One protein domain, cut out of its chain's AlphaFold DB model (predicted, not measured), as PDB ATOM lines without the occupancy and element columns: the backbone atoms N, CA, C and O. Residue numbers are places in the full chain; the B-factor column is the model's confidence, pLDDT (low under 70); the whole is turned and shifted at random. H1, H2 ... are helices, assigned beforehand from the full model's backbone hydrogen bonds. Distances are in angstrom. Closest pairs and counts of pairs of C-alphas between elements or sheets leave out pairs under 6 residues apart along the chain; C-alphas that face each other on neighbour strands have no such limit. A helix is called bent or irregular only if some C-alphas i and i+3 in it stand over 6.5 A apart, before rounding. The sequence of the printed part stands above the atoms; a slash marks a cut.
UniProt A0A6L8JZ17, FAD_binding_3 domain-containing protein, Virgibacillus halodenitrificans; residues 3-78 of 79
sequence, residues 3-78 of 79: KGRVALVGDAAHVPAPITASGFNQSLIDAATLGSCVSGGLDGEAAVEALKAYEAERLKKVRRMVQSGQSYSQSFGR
ATOM      1  N   LYS A   3     108.466 110.398 137.460       95.94
ATOM      2  CA  LYS A   3     109.065 110.637 138.780       95.94
ATOM      3  C   LYS A   3     107.969 110.611 139.849       95.94
ATOM      4  O   LYS A   3     107.202 111.563 139.981       95.94
ATOM      5  N   GLY A   4     107.893 109.526 140.619       93.12
ATOM      6  CA  GLY A   4     106.816 109.329 141.595       93.12
ATOM      7  C   GLY A   4     105.446 109.323 140.911       93.12
ATOM      8  O   GLY A   4     105.213 108.513 140.023       93.12
ATOM      9  N   ARG A   5     104.566 110.257 141.296       93.88
ATOM     10  CA  ARG A   5     103.210 110.425 140.730       93.88
ATOM     11  C   ARG A   5     103.146 111.349 139.507       93.88
ATOM     12  O   ARG A   5     102.064 111.765 139.112       93.88
ATOM     13  N   VAL A   6     104.290 111.719 138.940       95.38
ATOM     14  CA  VAL A   6     104.371 112.628 137.792       95.38
ATOM     15  C   VAL A   6     104.857 111.861 136.573       95.38
ATOM     16  O   VAL A   6     105.867 111.161 136.650       95.38
ATOM     17  N   ALA A   7     104.171 112.032 135.445       96.06
ATOM     18  CA  ALA A   7     104.574 111.515 134.143       96.06
ATOM     19  C   ALA A   7     104.624 112.646 133.112       96.06
ATOM     20  O   ALA A   7     103.777 113.537 133.115       96.06
ATOM     21  N   LEU A   8     105.617 112.592 132.226       97.62
ATOM     22  CA  LEU A   8     105.663 113.403 131.013       97.62
ATOM     23  C   LEU A   8     105.044 112.608 129.861       97.62
ATOM     24  O   LEU A   8     105.328 111.416 129.724       97.62
ATOM     25  N   VAL A   9     104.263 113.284 129.018       97.31
ATOM     26  CA  VAL A   9     103.592 112.718 127.837       97.31
ATOM     27  C   VAL A   9     103.723 113.657 126.636       97.31
ATOM     28  O   VAL A   9     103.923 114.861 126.812       97.31
ATOM     29  N   GLY A  10     103.586 113.115 125.425       96.12
ATOM     30  CA  GLY A  10     103.603 113.884 124.180       96.12
ATOM     31  C   GLY A  10     104.893 114.677 123.988       96.12
ATOM     32  O   GLY A  10     105.967 114.210 124.366       96.12
ATOM     33  N   ASP A  11     104.779 115.896 123.462       94.62
ATOM     34  CA  ASP A  11     105.937 116.750 123.152       94.62
ATOM     35  C   ASP A  11     106.807 117.081 124.382       94.62
ATOM     36  O   ASP A  11     108.015 117.282 124.264       94.62
ATOM     37  N   ALA A  12     106.226 117.069 125.590       95.88
ATOM     38  CA  ALA A  12     106.983 117.231 126.833       95.88
ATOM     39  C   ALA A  12     107.876 116.016 127.149       95.88
ATOM     40  O   ALA A  12     108.867 116.138 127.870       95.88
ATOM     41  N   ALA A  13     107.526 114.836 126.639       95.56
ATOM     42  CA  ALA A  13     108.287 113.606 126.816       95.56
ATOM     43  C   ALA A  13     109.231 113.303 125.647       95.56
ATOM     44  O   ALA A  13     110.252 112.639 125.850       95.56
ATOM     45  N   HIS A  14     108.897 113.737 124.429       94.19
ATOM     46  CA  HIS A  14     109.679 113.444 123.231       94.19
ATOM     47  C   HIS A  14     109.410 114.418 122.095       94.19
ATOM     48  O   HIS A  14     108.296 114.867 121.899       94.19
ATOM     49  N   VAL A  15     110.441 114.680 121.292       93.25
ATOM     50  CA  VAL A  15     110.339 115.514 120.090       93.25
ATOM     51  C   VAL A  15     110.810 114.685 118.892       93.25
ATOM     52  O   VAL A  15     112.020 114.519 118.701       93.25
ATOM     53  N   PRO A  16     109.889 114.083 118.115       89.50
ATOM     54  CA  PRO A  16     110.232 113.370 116.889       89.50
ATOM     55  C   PRO A  16     110.810 114.312 115.825       89.50
ATOM     56  O   PRO A  16     110.555 115.516 115.836       89.50
ATOM     57  N   ALA A  17     111.568 113.765 114.873       89.12
ATOM     58  CA  ALA A  17     112.061 114.563 113.754       89.12
ATOM     59  C   ALA A  17     110.880 115.111 112.923       89.12
ATOM     60  O   ALA A  17     109.987 114.332 112.586       89.12
ATOM     61  N   PRO A  18     110.876 116.398 112.521       84.44
ATOM     62  CA  PRO A  18     109.741 117.002 111.817       84.44
ATOM     63  C   PRO A  18     109.310 116.240 110.557       84.44
ATOM     64  O   PRO A  18     108.122 116.146 110.263       84.44
ATOM     65  N   ILE A  19     110.270 115.635 109.851       84.50
ATOM     66  CA  ILE A  19     110.028 114.899 108.604       84.50
ATOM     67  C   ILE A  19     109.104 113.687 108.771       84.50
ATOM     68  O   ILE A  19     108.460 113.270 107.814       84.50
ATOM     69  N   THR A  20     109.008 113.114 109.972       84.00
ATOM     70  CA  THR A  20     108.150 111.946 110.198       84.00
ATOM     71  C   THR A  20     106.683 112.322 110.377       84.00
ATOM     72  O   THR A  20     105.846 111.422 110.407       84.00
ATOM     73  N   ALA A  21     106.367 113.617 110.551       86.88
ATOM     74  CA  ALA A  21     105.027 114.133 110.846       86.88
ATOM     75  C   ALA A  21     104.293 113.348 111.961       86.88
ATOM     76  O   ALA A  21     103.067 113.260 111.985       86.88
ATOM     77  N   SER A  22     105.044 112.746 112.894       89.88
ATOM     78  CA  SER A  22     104.511 111.748 113.830       89.88
ATOM     79  C   SER A  22     104.247 112.278 115.240       89.88
ATOM     80  O   SER A  22     103.772 111.511 116.075       89.88
ATOM     81  N   GLY A  23     104.552 113.549 115.531       90.88
ATOM     82  CA  GLY A  23     104.444 114.129 116.881       90.88
ATOM     83  C   GLY A  23     103.051 113.972 117.495       90.88
ATOM     84  O   GLY A  23     102.901 113.377 118.566       90.88
ATOM     85  N   PHE A  24     102.015 114.389 116.759       93.50
ATOM     86  CA  PHE A  24     100.624 114.255 117.200       93.50
ATOM     87  C   PHE A  24     100.234 112.794 117.454       93.50
ATOM     88  O   PHE A  24      99.718 112.465 118.519       93.50
ATOM     89  N   ASN A  25     100.544 111.896 116.514       94.75
ATOM     90  CA  ASN A  25     100.214 110.476 116.646       94.75
ATOM     91  C   ASN A  25     100.858 109.861 117.894       94.75
ATOM     92  O   ASN A  25     100.232 109.079 118.599       94.75
ATOM     93  N   GLN A  26     102.096 110.229 118.208       95.94
ATOM     94  CA  GLN A  26     102.805 109.687 119.369       95.94
ATOM     95  C   GLN A  26     102.281 110.240 120.690       95.94
ATOM     96  O   GLN A  26     102.205 109.492 121.668       95.94
ATOM     97  N   SER A  27     101.862 111.506 120.684       96.00
ATOM     98  CA  SER A  27     101.140 112.131 121.793       96.00
ATOM     99  C   SER A  27      99.785 111.461 122.032       96.00
ATOM    100  O   SER A  27      99.431 111.176 123.174       96.00
ATOM    101  N   LEU A  28      99.054 111.114 120.966       97.50
ATOM    102  CA  LEU A  28      97.788 110.389 121.072       97.50
ATOM    103  C   LEU A  28      97.980 108.988 121.664       97.50
ATOM    104  O   LEU A  28      97.239 108.591 122.562       97.50
ATOM    105  N   ILE A  29      99.003 108.259 121.209       97.88
ATOM    106  CA  ILE A  29      99.336 106.953 121.791       97.88
ATOM    107  C   ILE A  29      99.725 107.141 123.267       97.88
ATOM    108  O   ILE A  29      99.395 106.287 124.080       97.88
ATOM    109  N   ASP A  30     100.413 108.231 123.659       97.94
ATOM    110  CA  ASP A  30     100.761 108.478 125.079       97.94
ATOM    111  C   ASP A  30      99.522 108.623 125.939       97.94
ATOM    112  O   ASP A  30      99.416 107.938 126.955       97.94
ATOM    113  N   ALA A  31      98.576 109.449 125.498       97.88
ATOM    114  CA  ALA A  31      97.311 109.631 126.189       97.88
ATOM    115  C   ALA A  31      96.532 108.311 126.302       97.88
ATOM    116  O   ALA A  31      96.054 107.974 127.384       97.88
ATOM    117  N   ALA A  32      96.454 107.536 125.214       98.38
ATOM    118  CA  ALA A  32      95.751 106.257 125.202       98.38
ATOM    119  C   ALA A  32      96.403 105.225 126.138       98.38
ATOM    120  O   ALA A  32      95.718 104.652 126.983       98.38
ATOM    121  N   THR A  33      97.724 105.025 126.042       98.25
ATOM    122  CA  THR A  33      98.453 104.090 126.911       98.25
ATOM    123  C   THR A  33      98.336 104.497 128.377       98.25
ATOM    124  O   THR A  33      98.030 103.658 129.218       98.25
ATOM    125  N   LEU A  34      98.535 105.783 128.692       97.50
ATOM    126  CA  LEU A  34      98.405 106.276 130.060       97.50
ATOM    127  C   LEU A  34      96.989 106.038 130.596       97.50
ATOM    128  O   LEU A  34      96.849 105.507 131.692       97.50
ATOM    129  N   GLY A  35      95.958 106.364 129.807       97.44
ATOM    130  CA  GLY A  35      94.555 106.126 130.152       97.44
ATOM    131  C   GLY A  35      94.265 104.660 130.483       97.44
ATOM    132  O   GLY A  35      93.618 104.369 131.487       97.44
ATOM    133  N   SER A  36      94.801 103.724 129.693       98.06
ATOM    134  CA  SER A  36      94.692 102.292 129.986       98.06
ATOM    135  C   SER A  36      95.412 101.906 131.280       98.06
ATOM    136  O   SER A  36      94.831 101.197 132.098       98.06
ATOM    137  N   CYS A  37      96.636 102.391 131.509       97.19
ATOM    138  CA  CYS A  37      97.403 102.070 132.715       97.19
ATOM    139  C   CYS A  37      96.740 102.580 134.004       97.19
ATOM    140  O   CYS A  37      96.810 101.901 135.025       97.19
ATOM    141  N   VAL A  38      96.086 103.746 133.968       95.94
ATOM    142  CA  VAL A  38      95.447 104.352 135.154       95.94
ATOM    143  C   VAL A  38      93.993 103.923 135.362       95.94
ATOM    144  O   VAL A  38      93.377 104.303 136.355       95.94
ATOM    145  N   SER A  39      93.432 103.123 134.450       95.50
ATOM    146  CA  SER A  39      92.026 102.690 134.498       95.50
ATOM    147  C   SER A  39      91.656 101.897 135.758       95.50
ATOM    148  O   SER A  39      90.496 101.898 136.162       95.50
ATOM    149  N   GLY A  40      92.639 101.260 136.402       88.69
ATOM    150  CA  GLY A  40      92.471 100.516 137.654       88.69
ATOM    151  C   GLY A  40      92.475 101.372 138.928       88.69
ATOM    152  O   GLY A  40      92.322 100.813 140.011       88.69
ATOM    153  N   GLY A  41      92.649 102.694 138.821       88.38
ATOM    154  CA  GLY A  41      92.668 103.626 139.952       88.38
ATOM    155  C   GLY A  41      94.015 104.322 140.174       88.38
ATOM    156  O   GLY A  41      95.047 103.939 139.623       88.38
ATOM    157  N   LEU A  42      93.993 105.385 140.988       92.19
ATOM    158  CA  LEU A  42      95.126 106.296 141.221       92.19
ATOM    159  C   LEU A  42      95.445 106.509 142.714       92.19
ATOM    160  O   LEU A  42      96.156 107.447 143.091       92.19
ATOM    161  N   ASP A  43      94.954 105.627 143.577       92.75
ATOM    162  CA  ASP A  43      95.130 105.752 145.021       92.75
ATOM    163  C   ASP A  43      96.479 105.204 145.479       92.75
ATOM    164  O   ASP A  43      96.927 104.148 145.033       92.75
ATOM    165  N   GLY A  44      97.136 105.907 146.408       90.31
ATOM    166  CA  GLY A  44      98.332 105.383 147.072       90.31
ATOM    167  C   GLY A  44      99.389 104.886 146.078       90.31
ATOM    168  O   GLY A  44      99.639 105.533 145.059       90.31
ATOM    169  N   GLU A  45     100.028 103.763 146.374       93.50
ATOM    170  CA  GLU A  45     101.057 103.175 145.507       93.50
ATOM    171  C   GLU A  45     100.528 102.740 144.129       93.50
ATOM    172  O   GLU A  45     101.305 102.681 143.177       93.50
ATOM    173  N   ALA A  46      99.215 102.529 143.963       93.56
ATOM    174  CA  ALA A  46      98.642 102.103 142.685       93.56
ATOM    175  C   ALA A  46      98.886 103.127 141.564       93.56
ATOM    176  O   ALA A  46      99.176 102.737 140.436       93.56
ATOM    177  N   ALA A  47      98.876 104.431 141.873       95.12
ATOM    178  CA  ALA A  47      99.244 105.451 140.888       95.12
ATOM    179  C   ALA A  47     100.694 105.308 140.413       95.12
ATOM    180  O   ALA A  47     100.975 105.472 139.230       95.12
ATOM    181  N   VAL A  48     101.626 105.022 141.326       95.88
ATOM    182  CA  VAL A  48     103.046 104.895 140.977       95.88
ATOM    183  C   VAL A  48     103.259 103.654 140.113       95.88
ATOM    184  O   VAL A  48     103.957 103.731 139.103       95.88
ATOM    185  N   GLU A  49     102.616 102.538 140.454       96.12
ATOM    186  CA  GLU A  49     102.675 101.310 139.655       96.12
ATOM    187  C   GLU A  49     102.025 101.476 138.272       96.12
ATOM    188  O   GLU A  49     102.605 101.056 137.269       96.12
ATOM    189  N   ALA A  50     100.895 102.183 138.173       97.25
ATOM    190  CA  ALA A  50     100.280 102.531 136.891       97.25
ATOM    191  C   ALA A  50     101.220 103.376 136.012       97.25
ATOM    192  O   ALA A  50     101.381 103.109 134.819       97.25
ATOM    193  N   LEU A  51     101.904 104.369 136.595       97.38
ATOM    194  CA  LEU A  51     102.869 105.188 135.859       97.38
ATOM    195  C   LEU A  51     104.129 104.403 135.460       97.38
ATOM    196  O   LEU A  51     104.660 104.626 134.371       97.38
ATOM    197  N   LYS A  52     104.590 103.455 136.287       97.06
ATOM    198  CA  LYS A  52     105.671 102.522 135.917       97.06
ATOM    199  C   LYS A  52     105.267 101.635 134.743       97.06
ATOM    200  O   LYS A  52     106.078 101.442 133.839       97.06
ATOM    201  N   ALA A  53     104.028 101.142 134.719       97.38
ATOM    202  CA  ALA A  53     103.504 100.374 133.592       97.38
ATOM    203  C   ALA A  53     103.481 101.213 132.301       97.38
ATOM    204  O   ALA A  53     103.969 100.759 131.263       97.38
ATOM    205  N   TYR A  54     103.025 102.468 132.387       98.19
ATOM    206  CA  TYR A  54     103.082 103.419 131.273       98.19
ATOM    207  C   TYR A  54     104.523 103.630 130.767       98.19
ATOM    208  O   TYR A  54     104.790 103.518 129.565       98.19
ATOM    209  N   GLU A  55     105.480 103.886 131.667       97.94
ATOM    210  CA  GLU A  55     106.886 104.078 131.289       97.94
ATOM    211  C   GLU A  55     107.484 102.829 130.633       97.94
ATOM    212  O   GLU A  55     108.160 102.942 129.604       97.94
ATOM    213  N   ALA A  56     107.214 101.646 131.190       97.88
ATOM    214  CA  ALA A  56     107.708 100.377 130.672       97.88
ATOM    215  C   ALA A  56     107.245 100.130 129.229       97.88
ATOM    216  O   ALA A  56     108.027  99.662 128.395       97.88
ATOM    217  N   GLU A  57     106.006 100.499 128.902       97.75
ATOM    218  CA  GLU A  57     105.483 100.335 127.551       97.75
ATOM    219  C   GLU A  57     106.046 101.375 126.565       97.75
ATOM    220  O   GLU A  57     106.297 101.064 125.390       97.75
ATOM    221  N   ARG A  58     106.243 102.621 127.014       97.88
ATOM    222  CA  ARG A  58     106.502 103.751 126.109       97.88
ATOM    223  C   ARG A  58     107.955 104.143 125.964       97.88
ATOM    224  O   ARG A  58     108.372 104.432 124.838       97.88
ATOM    225  N   LEU A  59     108.754 104.078 127.025       97.00
ATOM    226  CA  LEU A  59     110.106 104.639 127.040       97.00
ATOM    227  C   LEU A  59     110.986 104.093 125.912       97.00
ATOM    228  O   LEU A  59     111.635 104.857 125.196       97.00
ATOM    229  N   LYS A  60     110.987 102.771 125.709       96.62
ATOM    230  CA  LYS A  60     111.819 102.135 124.677       96.62
ATOM    231  C   LYS A  60     111.364 102.493 123.258       96.62
ATOM    232  O   LYS A  60     112.211 102.741 122.399       96.62
ATOM    233  N   LYS A  61     110.048 102.524 123.012       96.00
ATOM    234  CA  LYS A  61     109.455 102.836 121.698       96.00
ATOM    235  C   LYS A  61     109.779 104.277 121.300       96.00
ATOM    236  O   LYS A  61     110.323 104.528 120.227       96.00
ATOM    237  N   VAL A  62     109.512 105.200 122.217       95.69
ATOM    238  CA  VAL A  62     109.694 106.635 122.016       95.69
ATOM    239  C   VAL A  62     111.174 106.992 121.855       95.69
ATOM    240  O   VAL A  62     111.541 107.689 120.909       95.69
ATOM    241  N   ARG A  63     112.054 106.448 122.708       96.06
ATOM    242  CA  ARG A  63     113.505 106.672 122.604       96.06
ATOM    243  C   ARG A  63     114.054 106.229 121.248       96.06
ATOM    244  O   ARG A  63     114.829 106.966 120.646       96.06
ATOM    245  N   ARG A  64     113.637 105.056 120.754       94.88
ATOM    246  CA  ARG A  64     114.067 104.549 119.441       94.88
ATOM    247  C   ARG A  64     113.664 105.499 118.317       94.88
ATOM    248  O   ARG A  64     114.493 105.808 117.473       94.88
ATOM    249  N   MET A  65     112.418 105.967 118.327       94.56
ATOM    250  CA  MET A  65     111.907 106.904 117.328       94.56
ATOM    251  C   MET A  65     112.711 108.212 117.300       94.56
ATOM    252  O   MET A  65     113.125 108.653 116.226       94.56
ATOM    253  N   VAL A  66     112.968 108.816 118.467       94.06
ATOM    254  CA  VAL A  66     113.757 110.057 118.556       94.06
ATOM    255  C   VAL A  66     115.169 109.833 118.015       94.06
ATOM    256  O   VAL A  66     115.638 110.600 117.178       94.06
ATOM    257  N   GLN A  67     115.824 108.742 118.421       94.25
ATOM    258  CA  GLN A  67     117.172 108.400 117.957       94.25
ATOM    259  C   GLN A  67     117.226 108.146 116.443       94.25
ATOM    260  O   GLN A  67     118.146 108.620 115.779       94.25
ATOM    261  N   SER A  68     116.233 107.452 115.874       90.19
ATOM    262  CA  SER A  68     116.164 107.248 114.421       90.19
ATOM    263  C   SER A  68     115.971 108.560 113.664       90.19
ATOM    264  O   SER A  68     116.618 108.771 112.641       90.19
ATOM    265  N   GLY A  69     115.140 109.465 114.189       88.00
ATOM    266  CA  GLY A  69     114.930 110.784 113.599       88.00
ATOM    267  C   GLY A  69     116.199 111.638 113.625       88.00
ATOM    268  O   GLY A  69     116.562 112.229 112.613       88.00
ATOM    269  N   GLN A  70     116.921 111.640 114.749       88.25
ATOM    270  CA  GLN A  70     118.203 112.339 114.878       88.25
ATOM    271  C   GLN A  70     119.250 111.807 113.892       88.25
ATOM    272  O   GLN A  70     119.919 112.599 113.231       88.25
ATOM    273  N   SER A  71     119.360 110.481 113.751       86.44
ATOM    274  CA  SER A  71     120.274 109.847 112.793       86.44
ATOM    275  C   SER A  71     119.969 110.261 111.347       86.44
ATOM    276  O   SER A  71     120.874 110.616 110.587       86.44
ATOM    277  N   TYR A  72     118.683 110.303 110.982       84.56
ATOM    278  CA  TYR A  72     118.246 110.764 109.667       84.56
ATOM    279  C   TYR A  72     118.603 112.240 109.425       84.56
ATOM    280  O   TYR A  72     119.229 112.567 108.417       84.56
ATOM    281  N   SER A  73     118.276 113.130 110.369       82.06
ATOM    282  CA  SER A  73     118.598 114.559 110.260       82.06
ATOM    283  C   SER A  73     120.103 114.825 110.172       82.06
ATOM    284  O   SER A  73     120.513 115.714 109.433       82.06
ATOM    285  N   GLN A  74     120.940 114.056 110.875       83.38
ATOM    286  CA  GLN A  74     122.397 114.199 110.782       83.38
ATOM    287  C   GLN A  74     122.964 113.711 109.445       83.38
ATOM    288  O   GLN A  74     123.944 114.280 108.967       83.38
ATOM    289  N   SER A  75     122.352 112.685 108.849       82.12
ATOM    290  CA  SER A  75     122.820 112.081 107.595       82.12
ATOM    291  C   SER A  75     122.398 112.873 106.353       82.12
ATOM    292  O   SER A  75     123.147 112.914 105.382       82.12
ATOM    293  N   PHE A  76     121.223 113.514 106.375       71.06
ATOM    294  CA  PHE A  76     120.642 114.175 105.195       71.06
ATOM    295  C   PHE A  76     120.358 115.676 105.370       71.06
ATOM    296  O   PHE A  76     120.086 116.355 104.389       71.06
ATOM    297  N   GLY A  77     120.429 116.222 106.588       60.31
ATOM    298  CA  GLY A  77     120.136 117.634 106.885       60.31
ATOM    299  C   GLY A  77     121.338 118.584 106.823       60.31
ATOM    300  O   GLY A  77     121.244 119.703 107.317       60.31
ATOM    301  N   ARG A  78     122.478 118.138 106.280       58.12
ATOM    302  CA  ARG A  78     123.718 118.925 106.112       58.12
ATOM    303  C   ARG A  78     124.072 119.193 104.638       58.12
ATOM    304  O   ARG A  78     125.253 119.301 104.316       58.12
TER     305      ARG A  78
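What this domain is: This is residues 3 to 78 of the 79 residues of the protein "FAD_binding_3 domain-containing protein" of Virgibacillus halodenitrificans (UniProt A0A6L8JZ17). One long bent helix, H2, runs the length of a rod, and the shorter H1 folds back along it, making a helical hairpin with its first arm, H2a. Residues 3 to 22, with no named element, run along one side of the two helices. The printed part has 76 residues, 49 of them in two named helices, H1 then H2, with no named strand; the class is all helix, and the whole is loose, with a radius of gyration of the C-alphas of 14.4 A and spans of 50 by 18 by 16 A.

Where its parts are: Find C-alpha 44 at (98.332, 105.383, 147.072), where H2, residues 44 to 76, begins. By its hydrogen bonds it was assigned as one helix, but it is bent: C-alphas 57 and 60 are 7.2 A apart. Arm H2a, residues 44 to 57, is 21.4 A long; H2b, residues 60 to 76, is 24.5 A long and ends at (120.642, 114.175, 105.195). H1, residues 23 to 38, is 22.6 A long.

How they stand to each other: The arms stand at a steep tilt of 38 degrees. H1 touches H2a with residues 33 to 38 alone, opposite ways at a steep tilt of 39 degrees; the closest C-alphas, of Cys 37 and Ala 50, are 5.1 A apart. H1 and H2b are close but not clearly touching: their closest C-alphas, of Gln 26 and Val 62, are 8.0 A apart. Every O i to N i+4 pair is within hydrogen-bond range in H1 and H2b, and 9 of 10 in H2a.

The domain as a whole: The C-alphas farthest apart, of Gly 44 and Arg 78, are 50.1 A apart. The printed part has no cut, and the link from H1 to H2 is tight. Look for pLDDT under 70 at residues 77 to 78.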